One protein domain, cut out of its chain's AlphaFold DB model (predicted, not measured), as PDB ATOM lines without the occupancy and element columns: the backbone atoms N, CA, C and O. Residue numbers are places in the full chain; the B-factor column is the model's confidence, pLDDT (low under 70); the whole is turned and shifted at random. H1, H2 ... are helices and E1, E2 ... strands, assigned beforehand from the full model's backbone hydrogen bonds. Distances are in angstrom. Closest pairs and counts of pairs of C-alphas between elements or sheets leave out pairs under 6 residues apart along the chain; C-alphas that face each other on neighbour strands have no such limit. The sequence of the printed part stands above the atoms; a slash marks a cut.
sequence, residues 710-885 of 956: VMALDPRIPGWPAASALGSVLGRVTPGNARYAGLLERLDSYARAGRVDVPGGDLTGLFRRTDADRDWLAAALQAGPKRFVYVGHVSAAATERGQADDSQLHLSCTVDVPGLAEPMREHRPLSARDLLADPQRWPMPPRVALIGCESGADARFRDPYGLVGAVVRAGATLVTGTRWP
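This is residues 710 to 885 of the 956 residues of an uncharacterized protein of Occultella aeris (UniProt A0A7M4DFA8). Little regular structure: a nearly flat sheet set among long loops, with H5 over one end of the sheet and H4 packed on H5, while H3 only grazes the sheet with its residues 777 to 781, and H1 and H2 lie beyond edge strand E1. The 176 residues include, in order, E1 H1 H2 H3 E2 H4 E3 H5 E4, class mixed, with 60 in named elements. The sheet, E1 E2 E3 E4, is parallel; the whole is compact, radius of gyration of the C-alphas 15.6 A, spanning 46 by 34 by 31 A.

Find C-alpha 710 at (212.271, 245.081, 238.844), beginning E1, residues 710 to 713. Next come H1, 738 to 752, 21.2 A; H2, 763 to 766; H3, 774 to 782; E2, 787 to 791; H4, 832 to 837; E3, 847 to 851; H5, 867 to 873; and E4, 878 to 882, ending at (225.559, 236.513, 227.612).

Look for N 712 and O 789, 2.9 A, and N 790 and O 849, 2.8 A, within hydrogen-bond range. H5 runs along E4, height over the sheet 9.5 A.

Residues 799 to 802 are under pLDDT 70; the printed part has no cut.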
ATOM      1  N   VAL A 710     212.395 244.143 239.971       95.69
ATOM      2  CA  VAL A 710     212.271 245.081 238.844       95.69
ATOM      3  C   VAL A 710     212.461 244.313 237.543       95.69
ATOM      4  O   VAL A 710     213.460 243.617 237.372       95.69
ATOM      5  N   MET A 711     211.510 244.441 236.617       94.75
ATOM      6  CA  MET A 711     211.565 243.781 235.310       94.75
ATOM      7  C   MET A 711     211.455 244.797 234.173       94.75
ATOM      8  O   MET A 711     210.454 245.504 234.054       94.75
ATOM      9  N   ALA A 712     212.477 244.845 233.322       95.62
ATOM     10  CA  ALA A 712     212.502 245.620 232.084       95.62
ATOM     11  C   ALA A 712     212.486 244.646 230.895       95.62
ATOM     12  O   ALA A 712     213.526 244.125 230.489       95.62
ATOM     13  N   LEU A 713     211.288 244.357 230.378       94.69
ATOM     14  CA  LEU A 713     211.063 243.309 229.380       94.69
ATOM     15  C   LEU A 713     210.785 243.910 227.998       94.69
ATOM     16  O   LEU A 713     209.746 244.528 227.767       94.69
ATOM     17  N   ASP A 714     211.722 243.708 227.076       92.44
ATOM     18  CA  ASP A 714     211.716 244.199 225.694       92.44
ATOM     19  C   ASP A 714     211.225 245.661 225.586       92.44
ATOM     20  O   ASP A 714     210.177 245.899 224.976       92.44
ATOM     21  N   PRO A 715     211.902 246.650 226.217       94.50
ATOM     22  CA  PRO A 715     211.465 248.048 226.188       94.50
ATOM     23  C   PRO A 715     211.288 248.570 224.759       94.50
ATOM     24  O   PRO A 715     211.981 248.163 223.820       94.50
ATOM     25  N   ARG A 716     210.358 249.509 224.553       93.88
ATOM     26  CA  ARG A 716     210.208 250.142 223.240       93.88
ATOM     27  C   ARG A 716     211.271 251.218 223.065       93.88
ATOM     28  O   ARG A 716     211.248 252.221 223.772       93.88
ATOM     29  N   ILE A 717     212.140 251.025 222.077       94.06
ATOM     30  CA  ILE A 717     213.225 251.950 221.739       94.06
ATOM     31  C   ILE A 717     212.681 253.072 220.821       94.06
ATOM     32  O   ILE A 717     212.151 252.768 219.744       94.06
ATOM     33  N   PRO A 718     212.760 254.360 221.219       92.81
ATOM     34  CA  PRO A 718     212.279 255.492 220.417       92.81
ATOM     35  C   PRO A 718     212.952 255.589 219.041       92.81
ATOM     36  O   PRO A 718     214.144 255.339 218.910       92.81
ATOM     37  N   GLY A 719     212.200 255.939 217.991       88.25
ATOM     38  CA  GLY A 719     212.728 256.033 216.619       88.25
ATOM     39  C   GLY A 719     213.016 254.694 215.910       88.25
ATOM     40  O   GLY A 719     213.528 254.699 214.785       88.25
ATOM     41  N   TRP A 720     212.681 253.544 216.518       87.62
ATOM     42  CA  TRP A 720     212.924 252.210 215.946       87.62
ATOM     43  C   TRP A 720     211.636 251.366 215.823       87.62
ATOM     44  O   TRP A 720     210.977 251.047 216.819       87.62
ATOM     45  N   PRO A 721     211.235 250.975 214.594       84.94
ATOM     46  CA  PRO A 721     210.104 250.071 214.374       84.94
ATOM     47  C   PRO A 721     210.330 248.669 214.959       84.94
ATOM     48  O   PRO A 721     211.460 248.192 215.025       84.94
ATOM     49  N   ALA A 722     209.253 247.948 215.288       76.50
ATOM     50  CA  ALA A 722     209.342 246.606 215.882       76.50
ATOM     51  C   ALA A 722     210.043 245.557 214.995       76.50
ATOM     52  O   ALA A 722     210.561 244.585 215.527       76.50
ATOM     53  N   ALA A 723     210.081 245.758 213.674       74.88
ATOM     54  CA  ALA A 723     210.752 244.871 212.718       74.88
ATOM     55  C   ALA A 723     212.175 245.335 212.333       74.88
ATOM     56  O   ALA A 723     212.761 244.814 211.390       74.88
ATOM     57  N   SER A 724     212.708 246.366 212.994       78.88
ATOM     58  CA  SER A 724     214.034 246.925 212.696       78.88
ATOM     59  C   SER A 724     215.147 246.269 213.526       78.88
ATOM     60  O   SER A 724     214.877 245.392 214.341       78.88
ATOM     61  N   ALA A 725     216.401 246.704 213.341       72.56
ATOM     62  CA  ALA A 725     217.559 246.160 214.062       72.56
ATOM     63  C   ALA A 725     217.439 246.276 215.596       72.56
ATOM     64  O   ALA A 725     217.796 245.339 216.297       72.56
ATOM     65  N   LEU A 726     216.867 247.379 216.094       77.19
ATOM     66  CA  LEU A 726     216.509 247.590 217.505       77.19
ATOM     67  C   LEU A 726     214.993 247.395 217.732       77.19
ATOM     68  O   LEU A 726     214.330 248.137 218.457       77.19
ATOM     69  N   GLY A 727     214.417 246.430 217.009       79.06
ATOM     70  CA  GLY A 727     213.009 246.047 217.061       79.06
ATOM     71  C   GLY A 727     212.643 245.226 218.299       79.06
ATOM     72  O   GLY A 727     213.319 245.282 219.315       79.06
ATOM     73  N   SER A 728     211.547 244.472 218.247       82.69
ATOM     74  CA  SER A 728     211.122 243.630 219.377       82.69
ATOM     75  C   SER A 728     211.973 242.360 219.465       82.69
ATOM     76  O   SER A 728     212.097 241.641 218.473       82.69
ATOM     77  N   VAL A 729     212.530 242.077 220.645       83.38
ATOM     78  CA  VAL A 729     213.332 240.866 220.911       83.38
ATOM     79  C   VAL A 729     212.439 239.643 221.106       83.38
ATOM     80  O   VAL A 729     212.681 238.591 220.513       83.38
ATOM     81  N   LEU A 730     211.382 239.785 221.912       82.75
ATOM     82  CA  LEU A 730     210.466 238.688 222.237       82.75
ATOM     83  C   LEU A 730     209.344 238.531 221.204       82.75
ATOM     84  O   LEU A 730     208.625 237.535 221.219       82.75
ATOM     85  N   GLY A 731     209.187 239.485 220.286       79.88
ATOM     86  CA  GLY A 731     208.032 239.570 219.400       79.88
ATOM     87  C   GLY A 731     206.771 240.037 220.133       79.88
ATOM     88  O   GLY A 731     206.797 240.517 221.266       79.88
ATOM     89  N   ARG A 732     205.616 239.912 219.471       82.94
ATOM     90  CA  ARG A 732     204.336 240.325 220.059       82.94
ATOM     91  C   ARG A 732     203.836 239.286 221.068       82.94
ATOM     92  O   ARG A 732     203.170 238.322 220.687       82.94
ATOM     93  N   VAL A 733     204.067 239.547 222.353       84.56
ATOM     94  CA  VAL A 733     203.496 238.757 223.451       84.56
ATOM     95  C   VAL A 733     201.971 238.861 223.422       84.56
ATOM     96  O   VAL A 733     201.405 239.947 223.529       84.56
ATOM     97  N   THR A 734     201.299 237.728 223.212       82.56
ATOM     98  CA  THR A 734     199.838 237.659 223.061       82.56
ATOM     99  C   THR A 734     199.272 236.594 224.004       82.56
ATOM    100  O   THR A 734     199.701 235.440 223.907       82.56
ATOM    101  N   PRO A 735     198.311 236.931 224.887       84.12
ATOM    102  CA  PRO A 735     197.648 235.951 225.742       84.12
ATOM    103  C   PRO A 735     197.018 234.813 224.930       84.12
ATOM    104  O   PRO A 735     196.438 235.044 223.870       84.12
ATOM    105  N   GLY A 736     197.142 233.578 225.419       80.06
ATOM    106  CA  GLY A 736     196.633 232.377 224.741       80.06
ATOM    107  C   GLY A 736     197.544 231.811 223.645       80.06
ATOM    108  O   GLY A 736     197.273 230.723 223.142       80.06
ATOM    109  N   ASN A 737     198.643 232.489 223.292       83.88
ATOM    110  CA  ASN A 737     199.686 231.891 222.464       83.88
ATOM    111  C   ASN A 737     200.559 230.962 223.325       83.88
ATOM    112  O   ASN A 737     201.168 231.411 224.297       83.88
ATOM    113  N   ALA A 738     200.650 229.686 222.938       82.62
ATOM    114  CA  ALA A 738     201.431 228.668 223.646       82.62
ATOM    115  C   ALA A 738     202.903 229.068 223.849       82.62
ATOM    116  O   ALA A 738     203.499 228.699 224.857       82.62
ATOM    117  N   ARG A 739     203.460 229.885 222.945       80.31
ATOM    118  CA  ARG A 739     204.835 230.396 223.017       80.31
ATOM    119  C   ARG A 739     205.155 231.173 224.291       80.31
ATOM    120  O   ARG A 739     206.254 231.059 224.814       80.31
ATOM    121  N   TYR A 740     204.196 231.938 224.802       85.56
ATOM    122  CA  TYR A 740     204.398 232.793 225.974       85.56
ATOM    123  C   TYR A 740     203.666 232.277 227.214       85.56
ATOM    124  O   TYR A 740     203.627 232.980 228.218       85.56
ATOM    125  N   ALA A 741     203.061 231.085 227.157       87.50
ATOM    126  CA  ALA A 741     202.216 230.575 228.234       87.50
ATOM    127  C   ALA A 741     202.974 230.499 229.569       87.50
ATOM    128  O   ALA A 741     202.519 231.085 230.548       87.50
ATOM    129  N   GLY A 742     204.163 229.885 229.580       89.38
ATOM    130  CA  GLY A 742     204.993 229.788 230.787       89.38
ATOM    131  C   GLY A 742     205.484 231.148 231.294       89.38
ATOM    132  O   GLY A 742     205.474 231.399 232.497       89.38
ATOM    133  N   LEU A 743     205.846 232.064 230.387       90.50
ATOM    134  CA  LEU A 743     206.257 233.426 230.748       90.50
ATOM    135  C   LEU A 743     205.109 234.215 231.383       90.50
ATOM    136  O   LEU A 743     205.288 234.827 232.432       90.50
ATOM    137  N   LEU A 744     203.924 234.182 230.778       92.69
ATOM    138  CA  LEU A 744     202.748 234.866 231.309       92.69
ATOM    139  C   LEU A 744     202.296 234.255 232.640       92.69
ATOM    140  O   LEU A 744     201.964 235.013 233.542       92.69
ATOM    141  N   GLU A 745     202.343 232.930 232.803       93.25
ATOM    142  CA  GLU A 745     202.033 232.252 234.073       93.25
ATOM    143  C   GLU A 745     202.995 232.669 235.198       93.25
ATOM    144  O   GLU A 745     202.570 232.974 236.317       93.25
ATOM    145  N   ARG A 746     204.295 232.755 234.891       92.62
ATOM    146  CA  ARG A 746     205.325 233.237 235.820       92.62
ATOM    147  C   ARG A 746     205.054 234.681 236.261       92.62
ATOM    148  O   ARG A 746     205.036 234.965 237.459       92.62
ATOM    149  N   LEU A 747     204.801 235.580 235.309       93.38
ATOM    150  CA  LEU A 747     204.540 236.999 235.581       93.38
ATOM    151  C   LEU A 747     203.228 237.219 236.341       93.38
ATOM    152  O   LEU A 747     203.168 238.049 237.242       93.38
ATOM    153  N   ASP A 748     202.197 236.445 236.021       93.88
ATOM    154  CA  ASP A 748     200.911 236.434 236.714       93.88
ATOM    155  C   ASP A 748     201.061 236.011 238.186       93.88
ATOM    156  O   ASP A 748     200.500 236.639 239.087       93.88
ATOM    157  N   SER A 749     201.890 234.996 238.457       93.75
ATOM    158  CA  SER A 749     202.257 234.601 239.824       93.75
ATOM    159  C   SER A 749     202.928 235.748 240.591       93.75
ATOM    160  O   SER A 749     202.539 236.058 241.721       93.75
ATOM    161  N   TYR A 750     203.879 236.445 239.961       93.69
ATOM    162  CA  TYR A 750     204.552 237.602 240.563       93.69
ATOM    163  C   TYR A 750     203.606 238.780 240.795       93.69
ATOM    164  O   TYR A 750     203.636 239.376 241.873       93.69
ATOM    165  N   ALA A 751     202.724 239.075 239.843       92.06
ATOM    166  CA  ALA A 751     201.736 240.139 239.962       92.06
ATOM    167  C   ALA A 751     200.769 239.884 241.131       92.06
ATOM    168  O   ALA A 751     200.553 240.768 241.959       92.06
ATOM    169  N   ARG A 752     200.242 238.656 241.265       92.06
ATOM    170  CA  ARG A 752     199.366 238.277 242.394       92.06
ATOM    171  C   ARG A 752     200.061 238.365 243.748       92.06
ATOM    172  O   ARG A 752     199.407 238.660 244.744       92.06
ATOM    173  N   ALA A 753     201.363 238.096 243.782       91.50
ATOM    174  CA  ALA A 753     202.179 238.199 244.982       91.50
ATOM    175  C   ALA A 753     202.677 239.633 245.264       91.50
ATOM    176  O   ALA A 753     203.385 239.832 246.248       91.50
ATOM    177  N   GLY A 754     202.337 240.621 244.423       89.50
ATOM    178  CA  GLY A 754     202.810 242.005 244.561       89.50
ATOM    179  C   GLY A 754     204.321 242.165 244.356       89.50
ATOM    180  O   GLY A 754     204.918 243.105 244.869       89.50
ATOM    181  N   ARG A 755     204.952 241.221 243.648       92.00
ATOM    182  CA  ARG A 755     206.408 241.145 243.447       92.00
ATOM    183  C   ARG A 755     206.909 241.979 242.272       92.00
ATOM    184  O   ARG A 755     208.085 242.322 242.240       92.00
ATOM    185  N   VAL A 756     206.025 242.295 241.326       91.88
ATOM    186  CA  VAL A 756     206.301 243.128 240.151       91.88
ATOM    187  C   VAL A 756     205.159 244.118 239.948       91.88
ATOM    188  O   VAL A 756     203.989 243.761 240.108       91.88
ATOM    189  N   ASP A 757     205.488 245.349 239.567       88.19
ATOM    190  CA  ASP A 757     204.486 246.350 239.210       88.19
ATOM    191  C   ASP A 757     203.988 246.124 237.784       88.19
ATOM    192  O   ASP A 757     204.772 246.155 236.836       88.19
ATOM    193  N   VAL A 758     202.676 245.941 237.626       88.62
ATOM    194  CA  VAL A 758     202.031 245.732 236.323       88.62
ATOM    195  C   VAL A 758     201.319 247.015 235.882       88.62
ATOM    196  O   VAL A 758     200.263 247.344 236.437       88.62
ATOM    197  N   PRO A 759     201.842 247.749 234.879       84.12
ATOM    198  CA  PRO A 759     201.212 248.972 234.395       84.12
ATOM    199  C   PRO A 759     199.778 248.717 233.920       84.12
ATOM    200  O   PRO A 759     199.531 247.872 233.062       84.12
ATOM    201  N   GLY A 760     198.807 249.434 234.494       81.94
ATOM    202  CA  GLY A 760     197.393 249.307 234.119       81.94
ATOM    203  C   GLY A 760     196.730 247.966 234.472       81.94
ATOM    204  O   GLY A 760     195.585 247.753 234.081       81.94
ATOM    205  N   GLY A 761     197.411 247.077 235.208       83.56
ATOM    206  CA  GLY A 761     196.882 245.776 235.638       83.56
ATOM    207  C   GLY A 761     196.829 244.688 234.556       83.56
ATOM    208  O   GLY A 761     196.342 243.596 234.837       83.56
ATOM    209  N   ASP A 762     197.330 244.954 233.346       88.38
ATOM    210  CA  ASP A 762     197.455 243.970 232.263       88.38
ATOM    211  C   ASP A 762     198.912 243.507 232.125       88.38
ATOM    212  O   ASP A 762     199.813 244.315 231.897       88.38
ATOM    213  N   LEU A 763     199.143 242.192 232.211       89.44
ATOM    214  CA  LEU A 763     200.471 241.584 232.082       89.44
ATOM    215  C   LEU A 763     201.134 241.889 230.737       89.44
ATOM    216  O   LEU A 763     202.360 241.966 230.669       89.44
ATOM    217  N   THR A 764     200.358 242.100 229.669       88.50
ATOM    218  CA  THR A 764     200.942 242.489 228.376       88.50
ATOM    219  C   THR A 764     201.561 243.889 228.416       88.50
ATOM    220  O   THR A 764     202.495 244.159 227.661       88.50
ATOM    221  N   GLY A 765     201.123 244.738 229.354       88.31
ATOM    222  CA  GLY A 765     201.671 246.068 229.615       88.31
ATOM    223  C   GLY A 765     203.081 246.073 230.218       88.31
ATOM    224  O   GLY A 765     203.697 247.134 230.289       88.31
ATOM    225  N   LEU A 766     203.620 244.916 230.621       91.00
ATOM    226  CA  LEU A 766     205.021 244.778 231.046       91.00
ATOM    227  C   LEU A 766     206.006 244.805 229.869       91.00
ATOM    228  O   LEU A 766     207.174 245.142 230.062       91.00
ATOM    229  N   PHE A 767     205.545 244.465 228.664       92.75
ATOM    230  CA  PHE A 767     206.375 244.382 227.466       92.75
ATOM    231  C   PHE A 767     206.260 245.649 226.631       92.75
ATOM    232  O   PHE A 767     205.197 246.271 226.577       92.75
ATOM    233  N   ARG A 768     207.324 246.013 225.904       91.25
ATOM    234  CA  ARG A 768     207.296 247.132 224.941       91.25
ATOM    235  C   ARG A 768     206.820 248.451 225.566       91.25
ATOM    236  O   ARG A 768     206.255 249.299 224.869       91.25
ATOM    237  N   ARG A 769     207.080 248.625 226.866       92.44
ATOM    238  CA  ARG A 769     206.823 249.855 227.620       92.44
ATOM    239  C   ARG A 769     207.496 251.041 226.942       92.44
ATOM    240  O   ARG A 769     208.569 250.889 226.370       92.44
ATOM    241  N   THR A 770     206.847 252.202 226.981       92.44
ATOM    242  CA  THR A 770     207.402 253.481 226.494       92.44
ATOM    243  C   THR A 770     207.910 254.366 227.623       92.44
ATOM    244  O   THR A 770     208.557 255.368 227.359       92.44
ATOM    245  N   ASP A 771     207.581 254.010 228.860       92.12
ATOM    246  CA  ASP A 771     207.934 254.699 230.099       92.12
ATOM    247  C   ASP A 771     209.078 253.998 230.853       92.12
ATOM    248  O   ASP A 771     209.480 254.452 231.915       92.12
ATOM    249  N   ALA A 772     209.607 252.887 230.325       94.06
ATOM    250  CA  ALA A 772     210.726 252.154 230.914       94.06
ATOM    251  C   ALA A 772     212.072 252.801 230.533       94.06
ATOM    252  O   ALA A 772     212.893 252.188 229.850       94.06
ATOM    253  N   ASP A 773     212.260 254.069 230.901       95.12
ATOM    254  CA  ASP A 773     213.490 254.837 230.685       95.12
ATOM    255  C   ASP A 773     214.448 254.774 231.897       95.12
ATOM    256  O   ASP A 773     214.235 254.034 232.861       95.12
ATOM    257  N   ARG A 774     215.555 255.526 231.835       95.25
ATOM    258  CA  ARG A 774     216.583 255.546 232.887       95.25
ATOM    259  C   ARG A 774     216.104 256.163 234.205       95.25
ATOM    260  O   ARG A 774     216.660 255.815 235.247       95.25
ATOM    261  N   ASP A 775     215.117 257.060 234.166       94.81
ATOM    262  CA  ASP A 775     214.564 257.716 235.356       94.81
ATOM    263  C   ASP A 775     213.567 256.794 236.053       94.81
ATOM    264  O   ASP A 775     213.620 256.647 237.276       94.81
ATOM    265  N   TRP A 776     212.739 256.084 235.279       95.19
ATOM    266  CA  TRP A 776     211.937 254.977 235.798       95.19
ATOM    267  C   TRP A 776     212.820 253.914 236.452       95.19
ATOM    268  O   TRP A 776     212.537 253.502 237.577       95.19
ATOM    269  N   LEU A 777     213.903 253.496 235.784       96.38
ATOM    270  CA  LEU A 777     214.811 252.496 236.342       96.38
ATOM    271  C   LEU A 777     215.445 252.993 237.648       96.38
ATOM    272  O   LEU A 777     215.470 252.248 238.621       96.38
ATOM    273  N   ALA A 778     215.908 254.248 237.699       95.81
ATOM    274  CA  ALA A 778     216.451 254.840 238.922       95.81
ATOM    275  C   ALA A 778     215.428 254.800 240.068       95.81
ATOM    276  O   ALA A 778     215.732 254.293 241.145       95.81
ATOM    277  N   ALA A 779     214.195 255.257 239.827       94.88
ATOM    278  CA  ALA A 779     213.136 255.250 240.834       94.88
ATOM    279  C   ALA A 779     212.779 253.828 241.305       94.88
ATOM    280  O   ALA A 779     212.600 253.596 242.500       94.88
ATOM    281  N   ALA A 780     212.711 252.868 240.378       94.44
ATOM    282  CA  ALA A 780     212.414 251.472 240.688       94.44
ATOM    283  C   ALA A 780     213.528 250.813 241.520       94.44
ATOM    284  O   ALA A 780     213.239 250.062 242.448       94.44
ATOM    285  N   LEU A 781     214.796 251.113 241.226       95.75
ATOM    286  CA  LEU A 781     215.944 250.604 241.982       95.75
ATOM    287  C   LEU A 781     216.086 251.274 243.356       95.75
ATOM    288  O   LEU A 781     216.403 250.605 244.337       95.75
ATOM    289  N   GLN A 782     215.777 252.567 243.468       95.31
ATOM    290  CA  GLN A 782     215.782 253.291 244.747       95.31
ATOM    291  C   GLN A 782     214.745 252.764 245.751       95.31
ATOM    292  O   GLN A 782     214.906 252.965 246.953       95.31
ATOM    293  N   ALA A 783     213.718 252.044 245.288       92.44
ATOM    294  CA  ALA A 783     212.771 251.347 246.159       92.44
ATOM    295  C   ALA A 783     213.382 250.127 246.887       92.44
ATOM    296  O   ALA A 783     212.737 249.554 247.764       92.44
ATOM    297  N   GLY A 784     214.618 249.734 246.558       93.00
ATOM    298  CA  GLY A 784     215.338 248.630 247.197       93.00
ATOM    299  C   GLY A 784     214.824 247.235 246.812       93.00
ATOM    300  O   GLY A 784     214.557 246.428 247.709       93.00
ATOM    301  N   PRO A 785     214.673 246.914 245.510       95.56
ATOM    302  CA  PRO A 785     214.274 245.578 245.087       95.56
ATOM    303  C   PRO A 785     215.351 244.550 245.454       95.56
ATOM    304  O   PRO A 785     216.515 244.870 245.690       95.56
ATOM    305  N   LYS A 786     214.983 243.270 245.455       95.12
ATOM    306  CA  LYS A 786     215.927 242.164 245.669       95.12
ATOM    307  C   LYS A 786     216.601 241.712 244.380       95.12
ATOM    308  O   LYS A 786     217.655 241.080 244.443       95.12
ATOM    309  N   ARG A 787     215.966 241.963 243.230       95.81
ATOM    310  CA  ARG A 787     216.389 241.458 241.919       95.81
ATOM    311  C   ARG A 787     216.056 242.441 240.801       95.81
ATOM    312  O   ARG A 787     215.018 243.105 240.850       95.81
ATOM    313  N   PHE A 788     216.899 242.474 239.775       97.69
ATOM    314  CA  PHE A 788     216.643 243.187 238.524       97.69
ATOM    315  C   PHE A 788     216.789 242.230 237.338       97.69
ATOM    316  O   PHE A 788     217.817 241.572 237.199       97.69
ATOM    317  N   VAL A 789     215.765 242.151 236.487       97.38
ATOM    318  CA  VAL A 789     215.765 241.330 235.271       97.38
ATOM    319  C   VAL A 789     215.541 242.224 234.059       97.38
ATOM    320  O   VAL A 789     214.493 242.858 233.913       97.38
ATOM    321  N   TYR A 790     216.522 242.245 233.169       97.50
ATOM    322  CA  TYR A 790     216.468 242.912 231.882       97.50
ATOM    323  C   TYR A 790     216.460 241.881 230.758       97.50
ATOM    324  O   TYR A 790     217.308 240.991 230.716       97.50
ATOM    325  N   VAL A 791     215.531 242.039 229.818       95.50
ATOM    326  CA  VAL A 791     215.502 241.292 228.556       95.50
ATOM    327  C   VAL A 791     215.359 242.306 227.434       95.50
ATOM    328  O   VAL A 791     214.341 242.987 227.362       95.50
ATOM    329  N   GLY A 792     216.347 242.436 226.554       93.31
ATOM    330  CA  GLY A 792     216.291 243.469 225.519       93.31
ATOM    331  C   GLY A 792     217.577 243.620 224.720       93.31
ATOM    332  O   GLY A 792     218.434 242.739 224.704       93.31
ATOM    333  N   HIS A 793     217.711 244.758 224.040       93.12
ATOM    334  CA  HIS A 793     218.894 245.048 223.234       93.12
ATOM    335  C   HIS A 793     220.053 245.527 224.098       93.12
ATOM    336  O   HIS A 793     219.883 246.356 224.994       93.12
ATOM    337  N   VAL A 794     221.240 245.035 223.774       93.81
ATOM    338  CA  VAL A 794     222.509 245.543 224.281       93.81
ATOM    339  C   VAL A 794     223.389 245.837 223.076       93.81
ATOM    340  O   VAL A 794     223.468 245.022 222.157       93.81
ATOM    341  N   SER A 795     224.018 247.007 223.078       91.06
ATOM    342  CA  SER A 795     225.115 247.304 222.160       91.06
ATOM    343  C   SER A 795     226.417 247.075 222.911       91.06
ATOM    344  O   SER A 795     226.736 247.827 223.832       91.06
ATOM    345  N   ALA A 796     227.140 246.015 222.559       85.31
ATOM    346  CA  ALA A 796     228.455 245.748 223.126       85.31
ATOM    347  C   ALA A 796     229.484 246.773 222.637       85.31
ATOM    348  O   ALA A 796     229.385 247.300 221.525       85.31
ATOM    349  N   ALA A 797     230.482 247.039 223.474       83.94
ATOM    350  CA  ALA A 797     231.626 247.845 223.085       83.94
ATOM    351  C   ALA A 797     232.419 247.191 221.937       83.94
ATOM    352  O   ALA A 797     232.543 245.968 221.849       83.94
ATOM    353  N   ALA A 798     233.000 248.018 221.064       74.06
ATOM    354  CA  ALA A 798     233.898 247.544 220.016       74.06
ATOM    355  C   ALA A 798     235.264 247.189 220.621       74.06
ATOM    356  O   ALA A 798     235.949 248.059 221.164       74.06
ATOM    357  N   THR A 799     235.683 245.928 220.492       68.44
ATOM    358  CA  THR A 799     236.959 245.431 221.039       68.44
ATOM    359  C   THR A 799     238.168 246.196 220.498       68.44
ATOM    360  O   THR A 799     239.075 246.503 221.261       68.44
ATOM    361  N   GLU A 800     238.133 246.616 219.228       62.31
ATOM    362  CA  GLU A 800     239.192 247.409 218.574       62.31
ATOM    363  C   GLU A 800     239.482 248.754 219.262       62.31
ATOM    364  O   GLU A 800     240.566 249.314 219.103       62.31
ATOM    365  N   ARG A 801     238.516 249.294 220.018       62.44
ATOM    366  CA  ARG A 801     238.661 250.573 220.728       62.44
ATOM    367  C   ARG A 801     239.138 250.416 222.174       62.44
ATOM    368  O   ARG A 801     239.466 251.424 222.793       62.44
ATOM    369  N   GLY A 802     239.162 249.200 222.727       65.44
ATOM    370  CA  GLY A 802     239.621 248.949 224.100       65.44
ATOM    371  C   GLY A 802     238.778 249.611 225.205       65.44
ATOM    372  O   GLY A 802     239.257 249.785 226.320       65.44
ATOM    373  N   GLN A 803     237.535 250.015 224.914       79.69
ATOM    374  CA  GLN A 803     236.670 250.782 225.826       79.69
ATOM    375  C   GLN A 803     235.431 249.972 226.219       79.69
ATOM    376  O   GLN A 803     234.363 250.138 225.637       79.69
ATOM    377  N   ALA A 804     235.557 249.084 227.211       86.19
ATOM    378  CA  ALA A 804     234.428 248.275 227.691       86.19
ATOM    379  C   ALA A 804     233.238 249.134 228.168       86.19
ATOM    380  O   ALA A 804     232.076 248.748 228.005       86.19
ATOM    381  N   ASP A 805     233.534 250.317 228.712       86.31
ATOM    382  CA  ASP A 805     232.595 251.280 229.293       86.31
ATOM    383  C   ASP A 805     231.651 251.940 228.268       86.31
ATOM    384  O   ASP A 805     230.673 252.586 228.656       86.31
ATOM    385  N   ASP A 806     231.892 251.726 226.970       87.06
ATOM    386  CA  ASP A 806     230.977 252.099 225.886       87.06
ATOM    387  C   ASP A 806     229.790 251.142 225.727       87.06
ATOM    388  O   ASP A 806     228.891 251.447 224.947       87.06
ATOM    389  N   SER A 807     229.752 250.012 226.442       92.00
ATOM    390  CA  SER A 807     228.642 249.051 226.377       92.00
ATOM    391  C   SER A 807     227.321 249.677 226.845       92.00
ATOM    392  O   SER A 807     227.298 250.439 227.814       92.00
ATOM    393  N   GLN A 808     226.208 249.368 226.168       94.38
ATOM    394  CA  GLN A 808     224.960 250.136 226.287       94.38
ATOM    395  C   GLN A 808     223.724 249.260 226.484       94.38
ATOM    396  O   GLN A 808     223.487 248.314 225.732       94.38
ATOM    397  N   LEU A 809     222.893 249.642 227.453       95.56
ATOM    398  CA  LEU A 809     221.570 249.091 227.712       95.56
ATOM    399  C   LEU A 809     220.496 249.954 227.027       95.56
ATOM    400  O   LEU A 809     220.378 251.158 227.288       95.56
ATOM    401  N   HIS A 810     219.679 249.345 226.168       95.81
ATOM    402  CA  HIS A 810     218.636 250.061 225.435       95.81
ATOM    403  C   HIS A 810     217.292 250.050 226.173       95.81
ATOM    404  O   HIS A 810     216.497 249.118 226.085       95.81
ATOM    405  N   LEU A 811     217.032 251.150 226.875       96.00
ATOM    406  CA  LEU A 811     215.760 251.462 227.529       96.00
ATOM    407  C   LEU A 811     214.860 252.330 226.625       96.00
ATOM    408  O   LEU A 811     215.207 252.637 225.485       96.00
ATOM    409  N   SER A 812     213.724 252.802 227.136       95.88
ATOM    410  CA  SER A 812     212.827 253.723 226.411       95.88
ATOM    411  C   SER A 812     213.268 255.193 226.420       95.88
ATOM    412  O   SER A 812     212.484 256.077 226.089       95.88
ATOM    413  N   CYS A 813     214.529 255.464 226.764       95.31
ATOM    414  CA  CYS A 813     215.099 256.808 226.842       95.31
ATOM    415  C   CYS A 813     215.000 257.558 225.505       95.31
ATOM    416  O   CYS A 813     215.500 257.076 224.485       95.31
ATOM    417  N   THR A 814     214.438 258.764 225.508       94.00
ATOM    418  CA  THR A 814     214.524 259.664 224.350       94.00
ATOM    419  C   THR A 814     215.896 260.338 224.288       94.00
ATOM    420  O   THR A 814     216.670 260.310 225.247       94.00
ATOM    421  N   VAL A 815     216.214 260.953 223.149       91.94
ATOM    422  CA  VAL A 815     217.457 261.717 222.946       91.94
ATOM    423  C   VAL A 815     217.613 262.902 223.911       91.94
ATOM    424  O   VAL A 815     218.743 263.272 224.247       91.94
ATOM    425  N   ASP A 816     216.487 263.450 224.381       89.31
ATOM    426  CA  ASP A 816     216.425 264.611 225.276       89.31
ATOM    427  C   ASP A 816     216.849 264.281 226.711       89.31
ATOM    428  O   ASP A 816     217.233 265.177 227.467       89.31
ATOM    429  N   VAL A 817     216.794 263.002 227.101       87.25
ATOM    430  CA  VAL A 817     217.207 262.580 228.440       87.25
ATOM    431  C   VAL A 817     218.738 262.674 228.551       87.25
ATOM    432  O   VAL A 817     219.441 262.101 227.710       87.25
ATOM    433  N   PRO A 818     219.290 263.358 229.575       87.12
ATOM    434  CA  PRO A 818     220.735 263.465 229.759       87.12
ATOM    435  C   PRO A 818     221.417 262.100 229.943       87.12
ATOM    436  O   PRO A 818     220.911 261.230 230.656       87.12
ATOM    437  N   GLY A 819     222.594 261.937 229.339       87.81
ATOM    438  CA  GLY A 819     223.416 260.729 229.429       87.81
ATOM    439  C   GLY A 819     224.760 260.883 228.724       87.81
ATOM    440  O   GLY A 819     224.916 261.767 227.880       87.81
ATOM    441  N   LEU A 820     225.709 260.016 229.067       87.62
ATOM    442  CA  LEU A 820     227.081 260.010 228.553       87.62
ATOM    443  C   LEU A 820     227.233 259.195 227.258       87.62
ATOM    444  O   LEU A 820     228.275 259.279 226.615       87.62
ATOM    445  N   ALA A 821     226.228 258.399 226.880       86.75
ATOM    446  CA  ALA A 821     226.190 257.711 225.591       86.75
ATOM    447  C   ALA A 821     225.828 258.672 224.448       86.75
ATOM    448  O   ALA A 821     224.973 259.552 224.613       86.75
ATOM    449  N   GLU A 822     226.419 258.456 223.273       83.88
ATOM    450  CA  GLU A 822     226.057 259.182 222.054       83.88
ATOM    451  C   GLU A 822     224.600 258.899 221.630       83.88
ATOM    452  O   GLU A 822     224.130 257.760 221.738       83.88
ATOM    453  N   PRO A 823     223.850 259.907 221.144       85.81
ATOM    454  CA  PRO A 823     222.515 259.703 220.590       85.81
ATOM    455  C   PRO A 823     222.497 258.791 219.367       85.81
ATOM    456  O   PRO A 823     223.336 258.889 218.475       85.81
ATOM    457  N   MET A 824     221.441 257.994 219.249       84.50
ATOM    458  CA  MET A 824     221.136 257.185 218.074       84.50
ATOM    459  C   MET A 824     219.717 257.498 217.595       84.50
ATOM    460  O   MET A 824     218.735 256.939 218.090       84.50
ATOM    461  N   ARG A 825     219.597 258.379 216.593       87.12
ATOM    462  CA  ARG A 825     218.307 258.939 216.141       87.12
ATOM    463  C   ARG A 825     217.585 259.646 217.301       87.12
ATOM    464  O   ARG A 825     218.134 260.570 217.881       87.12
ATOM    465  N   GLU A 826     216.374 259.208 217.637       90.75
ATOM    466  CA  GLU A 826     215.526 259.761 218.703       90.75
ATOM    467  C   GLU A 826     215.788 259.118 220.081       90.75
ATOM    468  O   GLU A 826     215.069 259.403 221.038       90.75
ATOM    469  N   HIS A 827     216.787 258.237 220.199       93.88
ATOM    470  CA  HIS A 827     217.072 257.444 221.395       93.88
ATOM    471  C   HIS A 827     218.475 257.727 221.942       93.88
ATOM    472  O   HIS A 827     219.430 257.827 221.175       93.88
ATOM    473  N   ARG A 828     218.617 257.794 223.271       93.94
ATOM    474  CA  ARG A 828     219.921 257.800 223.951       93.94
ATOM    475  C   ARG A 828     219.995 256.644 224.956       93.94
ATOM    476  O   ARG A 828     219.288 256.697 225.968       93.94
ATOM    477  N   PRO A 829     220.827 255.619 224.729       95.31
ATOM    478  CA  PRO A 829     220.893 254.463 225.616       95.31
ATOM    479  C   PRO A 829     221.574 254.787 226.953       95.31
ATOM    480  O   PRO A 829     222.176 255.851 227.121       95.31
ATOM    481  N   LEU A 830     221.426 253.885 227.925       95.94
ATOM    482  CA  LEU A 830     222.108 253.948 229.219       95.94
ATOM    483  C   LEU A 830     223.434 253.187 229.101       95.94
ATOM    484  O   LEU A 830     223.412 251.970 228.914       95.94
ATOM    485  N   SER A 831     224.575 253.872 229.162       93.75
ATOM    486  CA  SER A 831     225.885 253.211 229.037       93.75
ATOM    487  C   SER A 831     226.414 252.686 230.373       93.75
ATOM    488  O   SER A 831     226.022 253.147 231.445       93.75
ATOM    489  N   ALA A 832     227.371 251.760 230.320       93.06
ATOM    490  CA  ALA A 832     228.167 251.382 231.485       93.06
ATOM    491  C   ALA A 832     228.850 252.611 232.113       93.06
ATOM    492  O   ALA A 832     228.871 252.749 233.334       93.06
ATOM    493  N   ARG A 833     229.305 253.568 231.292       89.38
ATOM    494  CA  ARG A 833     229.834 254.854 231.767       89.38
ATOM    495  C   ARG A 833     228.830 255.665 232.594       89.38
ATOM    496  O   ARG A 833     229.239 256.245 233.595       89.38
ATOM    497  N   ASP A 834     227.546 255.692 232.217       92.12
ATOM    498  CA  ASP A 834     226.493 256.349 233.015       92.12
ATOM    499  C   ASP A 834     226.413 255.731 234.425       92.12
ATOM    500  O   ASP A 834     226.425 256.448 235.425       92.12
ATOM    501  N   LEU A 835     226.396 254.396 234.503       92.44
ATOM    502  CA  LEU A 835     226.327 253.646 235.763       92.44
ATOM    503  C   LEU A 835     227.587 253.824 236.627       92.44
ATOM    504  O   LEU A 835     227.491 253.965 237.843       92.44
ATOM    505  N   LEU A 836     228.773 253.846 236.011       89.19
ATOM    506  CA  LEU A 836     230.046 254.062 236.711       89.19
ATOM    507  C   LEU A 836     230.177 255.485 237.269       89.19
ATOM    508  O   LEU A 836     230.877 255.670 238.270       89.19
ATOM    509  N   ALA A 837     229.559 256.471 236.609       88.50
ATOM    510  CA  ALA A 837     229.621 257.883 236.986       88.50
ATOM    511  C   ALA A 837     228.743 258.204 238.198       88.50
ATOM    512  O   ALA A 837     229.121 259.039 239.016       88.50
ATOM    513  N   ASP A 838     227.588 257.546 238.306       88.25
ATOM    514  CA  ASP A 838     226.620 257.767 239.379       88.25
ATOM    515  C   ASP A 838     225.991 256.438 239.846       88.25
ATOM    516  O   ASP A 838     224.804 256.179 239.613       88.25
ATOM    517  N   PRO A 839     226.771 255.563 240.512       88.62
ATOM    518  CA  PRO A 839     226.265 254.276 240.985       88.62
ATOM    519  C   PRO A 839     225.170 254.430 242.053       88.62
ATOM    520  O   PRO A 839     224.349 253.533 242.221       88.62
ATOM    521  N   GLN A 840     225.118 255.566 242.761       90.12
ATOM    522  CA  GLN A 840     224.095 255.830 243.779       90.12
ATOM    523  C   GLN A 840     222.721 256.136 243.177       90.12
ATOM    524  O   GLN A 840     221.705 255.872 243.820       90.12
ATOM    525  N   ARG A 841     222.661 256.667 241.950       93.88
ATOM    526  CA  ARG A 841     221.390 256.875 241.245       93.88
ATOM    527  C   ARG A 841     220.718 255.568 240.842       93.88
ATOM    528  O   ARG A 841     219.488 255.505 240.875       93.88
ATOM    529  N   TRP A 842     221.501 254.546 240.498       95.75
ATOM    530  CA  TRP A 842     221.020 253.209 240.140       95.75
ATOM    531  C   TRP A 842     221.611 252.146 241.076       95.75
ATOM    532  O   TRP A 842     222.431 251.346 240.627       95.75
ATOM    533  N   PRO A 843     221.206 252.112 242.361       95.25
ATOM    534  CA  PRO A 843     221.727 251.144 243.318       95.25
ATOM    535  C   PRO A 843     221.271 249.739 242.907       95.25
ATOM    536  O   PRO A 843     220.092 249.391 243.015       95.25
ATOM    537  N   MET A 844     222.193 248.944 242.369       96.31
ATOM    538  CA  MET A 844     221.865 247.638 241.812       96.31
ATOM    539  C   MET A 844     221.584 246.641 242.938       96.31
ATOM    540  O   MET A 844     222.335 246.581 243.915       96.31
ATOM    541  N   PRO A 845     220.520 245.829 242.816       96.62
ATOM    542  CA  PRO A 845     220.238 244.793 243.791       96.62
ATOM    543  C   PRO A 845     221.304 243.688 243.725       96.62
ATOM    544  O   PRO A 845     221.970 243.540 242.699       96.62
ATOM    545  N   PRO A 846     221.418 242.829 244.757       95.31
ATOM    546  CA  PRO A 846     222.430 241.772 244.789       95.31
ATOM    547  C   PRO A 846     222.398 240.818 243.585       95.31
ATOM    548  O   PRO A 846     223.422 240.228 243.246       95.31
ATOM    549  N   ARG A 847     221.233 240.652 242.943       97.38
ATOM    550  CA  ARG A 847     221.018 239.730 241.822       97.38
ATOM    551  C   ARG A 847     220.508 240.471 240.595       97.38
ATOM    552  O   ARG A 847     219.414 241.044 240.628       97.38
ATOM    553  N   VAL A 848     221.280 240.424 239.514       98.19
ATOM    554  CA  VAL A 848     220.945 241.097 238.257       98.19
ATOM    555  C   VAL A 848     221.041 240.135 237.076       98.19
ATOM    556  O   VAL A 848     222.054 239.474 236.881       98.19
ATOM    557  N   ALA A 849     220.007 240.065 236.247       98.19
ATOM    558  CA  ALA A 849     220.035 239.349 234.977       98.19
ATOM    559  C   ALA A 849     219.981 240.354 233.822       98.19
ATOM    560  O   ALA A 849     219.016 241.102 233.694       98.19
ATOM    561  N   LEU A 850     221.008 240.362 232.972       97.25
ATOM    562  CA  LEU A 850     221.100 241.176 231.762       97.25
ATOM    563  C   LEU A 850     221.029 240.254 230.539       97.25
ATOM    564  O   LEU A 850     222.052 239.815 230.022       97.25
ATOM    565  N   ILE A 851     219.831 239.933 230.063       95.00
ATOM    566  CA  ILE A 851     219.635 239.038 228.916       95.00
ATOM    567  C   ILE A 851     219.516 239.884 227.644       95.00
ATOM    568  O   ILE A 851     218.439 240.340 227.261       95.00
ATOM    569  N   GLY A 852     220.651 240.117 226.997       91.62
ATOM    570  CA  GLY A 852     220.758 240.853 225.740       91.62
ATOM    571  C   GLY A 852     222.099 240.559 225.087       91.62
ATOM    572  O   GLY A 852     223.019 240.142 225.779       91.62
ATOM    573  N   CYS A 853     222.208 240.739 223.770       90.56
ATOM    574  CA  CYS A 853     223.388 240.340 223.000       90.56
ATOM    575  C   CYS A 853     224.700 240.847 223.615       90.56
ATOM    576  O   CYS A 853     224.892 242.053 223.745       90.56
ATOM    577  N   GLU A 854     225.606 239.924 223.943       90.88
ATOM    578  CA  GLU A 854     226.938 240.233 224.482       90.88
ATOM    579  C   GLU A 854     226.937 241.089 225.764       90.88
ATOM    580  O   GLU A 854     227.911 241.771 226.073       90.88
ATOM    581  N   SER A 855     225.869 241.019 226.563       93.06
ATOM    582  CA  SER A 855     225.758 241.748 227.836       93.06
ATOM    583  C   SER A 855     226.807 241.380 228.891       93.06
ATOM    584  O   SER A 855     226.983 242.128 229.848       93.06
ATOM    585  N   GLY A 856     227.475 240.232 228.737       91.31
ATOM    586  CA  GLY A 856     228.537 239.726 229.608       91.31
ATOM    587  C   GLY A 856     229.909 239.695 228.933       91.31
ATOM    588  O   GLY A 856     230.727 238.840 229.263       91.31
ATOM    589  N   ALA A 857     230.159 240.558 227.949       88.88
ATOM    590  CA  ALA A 857     231.400 240.551 227.173       88.88
ATOM    591  C   ALA A 857     232.564 241.335 227.814       88.88
ATOM    592  O   ALA A 857     233.639 241.396 227.220       88.88
ATOM    593  N   ASP A 858     232.386 241.900 229.013       89.94
ATOM    594  CA  ASP A 858     233.374 242.726 229.727       89.94
ATOM    595  C   ASP A 858     234.779 242.110 229.770       89.94
ATOM    596  O   ASP A 858     235.769 242.804 229.557       89.94
ATOM    597  N   ALA A 859     234.872 240.796 229.986       88.25
ATOM    598  CA  ALA A 859     236.146 240.089 230.080       88.25
ATOM    599  C   ALA A 859     236.961 240.072 228.776       88.25
ATOM    600  O   ALA A 859     238.136 239.735 228.830       88.25
ATOM    601  N   ARG A 860     236.375 240.436 227.623       88.50
ATOM    602  CA  ARG A 860     237.094 240.604 226.343       88.50
ATOM    603  C   ARG A 860     238.013 241.829 226.335       88.50
ATOM    604  O   ARG A 860     238.790 241.999 225.401       88.50
ATOM    605  N   PHE A 861     237.895 242.693 227.339       86.81
ATOM    606  CA  PHE A 861     238.662 243.922 227.471       86.81
ATOM    607  C   PHE A 861     239.641 243.808 228.632       86.81
ATOM    608  O   PHE A 861     239.348 243.203 229.663       86.81
ATOM    609  N   ARG A 862     240.800 244.450 228.482       79.06
ATOM    610  CA  ARG A 862     241.819 244.512 229.533       79.06
ATOM    611  C   ARG A 862     241.372 245.335 230.742       79.06
ATOM    612  O   ARG A 862     241.714 244.984 231.865       79.06
ATOM    613  N   ASP A 863     240.611 246.402 230.507       82.06
ATOM    614  CA  ASP A 863     239.887 247.147 231.538       82.06
ATOM    615  C   ASP A 863     238.404 246.732 231.478       82.06
ATOM    616  O   ASP A 863     237.629 247.321 230.716       82.06
ATOM    617  N   PRO A 864     237.982 245.705 232.236       86.25
ATOM    618  CA  PRO A 864     236.692 245.050 232.037       86.25
ATOM    619  C   PRO A 864     235.540 245.801 232.736       86.25
ATOM    620  O   PRO A 864     234.752 245.221 233.476       86.25
ATOM    621  N   TYR A 865     235.429 247.116 232.527       87.12
ATOM    622  CA  TYR A 865     234.394 247.970 233.134       87.12
ATOM    623  C   TYR A 865     233.216 248.220 232.190       87.12
ATOM    624  O   TYR A 865     232.810 249.363 231.971       87.12
ATOM    625  N   GLY A 866     232.692 247.142 231.608       91.12
ATOM    626  CA  GLY A 866     231.469 247.168 230.814       91.12
ATOM    627  C   GLY A 866     230.220 247.102 231.692       91.12
ATOM    628  O   GLY A 866     230.204 247.595 232.823       91.12
ATOM    629  N   LEU A 867     229.136 246.528 231.166       94.06
ATOM    630  CA  LEU A 867     227.852 246.502 231.876       94.06
ATOM    631  C   LEU A 867     227.929 245.679 233.165       94.06
ATOM    632  O   LEU A 867     227.383 246.105 234.182       94.06
ATOM    633  N   VAL A 868     228.615 244.532 233.149       94.19
ATOM    634  CA  VAL A 868     228.736 243.672 234.337       94.19
ATOM    635  C   VAL A 868     229.560 244.375 235.411       94.19
ATOM    636  O   VAL A 868     229.100 244.480 236.548       94.19
ATOM    637  N   GLY A 869     230.732 244.906 235.058       91.00
ATOM    638  CA  GLY A 869     231.596 245.640 235.983       91.00
ATOM    639  C   GLY A 869     230.905 246.875 236.573       91.00
ATOM    640  O   GLY A 869     231.012 247.135 237.774       91.00
ATOM    641  N   ALA A 870     230.132 247.607 235.764       92.81
ATOM    642  CA  ALA A 870     229.376 248.769 236.226       92.81
ATOM    643  C   ALA A 870     228.238 248.397 237.192       92.81
ATOM    644  O   ALA A 870     228.055 249.051 238.218       92.81
ATOM    645  N   VAL A 871     227.500 247.323 236.900       94.38
ATOM    646  CA  VAL A 871     226.403 246.829 237.746       94.38
ATOM    647  C   VAL A 871     226.921 246.252 239.068       94.38
ATOM    648  O   VAL A 871     226.309 246.463 240.116       94.38
ATOM    649  N   VAL A 872     228.074 245.582 239.043       92.25
ATOM    650  CA  VAL A 872     228.763 245.087 240.246       92.25
ATOM    651  C   VAL A 872     229.217 246.242 241.130       92.25
ATOM    652  O   VAL A 872     228.932 246.244 242.327       92.25
ATOM    653  N   ARG A 873     229.838 247.278 240.549       87.56
ATOM    654  CA  ARG A 873     230.185 248.503 241.290       87.56
ATOM    655  C   ARG A 873     228.953 249.144 241.934       87.56
ATOM    656  O   ARG A 873     229.050 249.685 243.030       87.56
ATOM    657  N   ALA A 874     227.814 249.101 241.252       91.50
ATOM    658  CA  ALA A 874     226.570 249.667 241.750       91.50
ATOM    659  C   ALA A 874     225.868 248.804 242.823       91.50
ATOM    660  O   ALA A 874     224.843 249.237 243.343       91.50
ATOM    661  N   GLY A 875     226.404 247.628 243.184       92.00
ATOM    662  CA  GLY A 875     225.948 246.832 244.334       92.00
ATOM    663  C   GLY A 875     225.642 245.358 244.049       92.00
ATOM    664  O   GLY A 875     225.404 244.597 244.990       92.00
ATOM    665  N   ALA A 876     225.653 244.920 242.787       94.69
ATOM    666  CA  ALA A 876     225.360 243.527 242.459       94.69
ATOM    667  C   ALA A 876     226.500 242.579 242.871       94.69
ATOM    668  O   ALA A 876     227.677 242.865 242.659       94.69
ATOM    669  N   THR A 877     226.148 241.405 243.397       93.06
ATOM    670  CA  THR A 877     227.108 240.344 243.760       93.06
ATOM    671  C   THR A 877     227.003 239.118 242.855       93.06
ATOM    672  O   THR A 877     227.952 238.337 242.757       93.06
ATOM    673  N   LEU A 878     225.870 238.971 242.161       95.69
ATOM    674  CA  LEU A 878     225.625 237.953 241.148       95.69
ATOM    675  C   LEU A 878     224.990 238.589 239.914       95.69
ATOM    676  O   LEU A 878     223.911 239.183 239.994       95.69
ATOM    677  N   VAL A 879     225.638 238.417 238.762       97.50
ATOM    678  CA  VAL A 879     225.131 238.908 237.474       97.50
ATOM    679  C   VAL A 879     225.046 237.756 236.483       97.50
ATOM    680  O   VAL A 879     226.029 237.053 236.292       97.50
ATOM    681  N   THR A 880     223.911 237.558 235.815       98.00
ATOM    682  CA  THR A 880     223.831 236.653 234.656       98.00
ATOM    683  C   THR A 880     223.777 237.475 233.376       98.00
ATOM    684  O   THR A 880     222.947 238.374 233.261       98.00
ATOM    685  N   GLY A 881     224.649 237.170 232.418       96.38
ATOM    686  CA  GLY A 881     224.724 237.838 231.118       96.38
ATOM    687  C   GLY A 881     224.962 236.848 229.981       96.38
ATOM    688  O   GLY A 881     224.879 235.635 230.182       96.38
ATOM    689  N   THR A 882     225.273 237.353 228.787       95.31
ATOM    690  CA  THR A 882     225.559 236.513 227.612       95.31
ATOM    691  C   THR A 882     226.974 236.734 227.078       95.31
ATOM    692  O   THR A 882     227.387 237.884 226.916       95.31
ATOM    693  N   ARG A 883     227.688 235.650 226.754       93.00
ATOM    694  CA  ARG A 883     229.066 235.655 226.225       93.00
ATOM    695  C   ARG A 883     229.164 236.054 224.757       93.00
ATOM    696  O   ARG A 883     230.191 236.581 224.341       93.00
ATOM    697  N   TRP A 884     228.130 235.767 223.973       92.62
ATOM    698  CA  TRP A 884     228.028 236.033 222.536       92.62
ATOM    699  C   TRP A 884     226.589 236.449 222.184       92.62
ATOM    700  O   TRP A 884     225.707 236.374 223.047       92.62
ATOM    701  N   PRO A 885     226.311 236.918 220.954       89.50
ATOM    702  CA  PRO A 885     224.967 237.332 220.575       89.50
ATOM    703  C   PRO A 885     224.004 236.140 220.614       89.50
ATOM    704  O   PRO A 885     224.281 235.105 220.014       89.50
TER     705      PRO A 885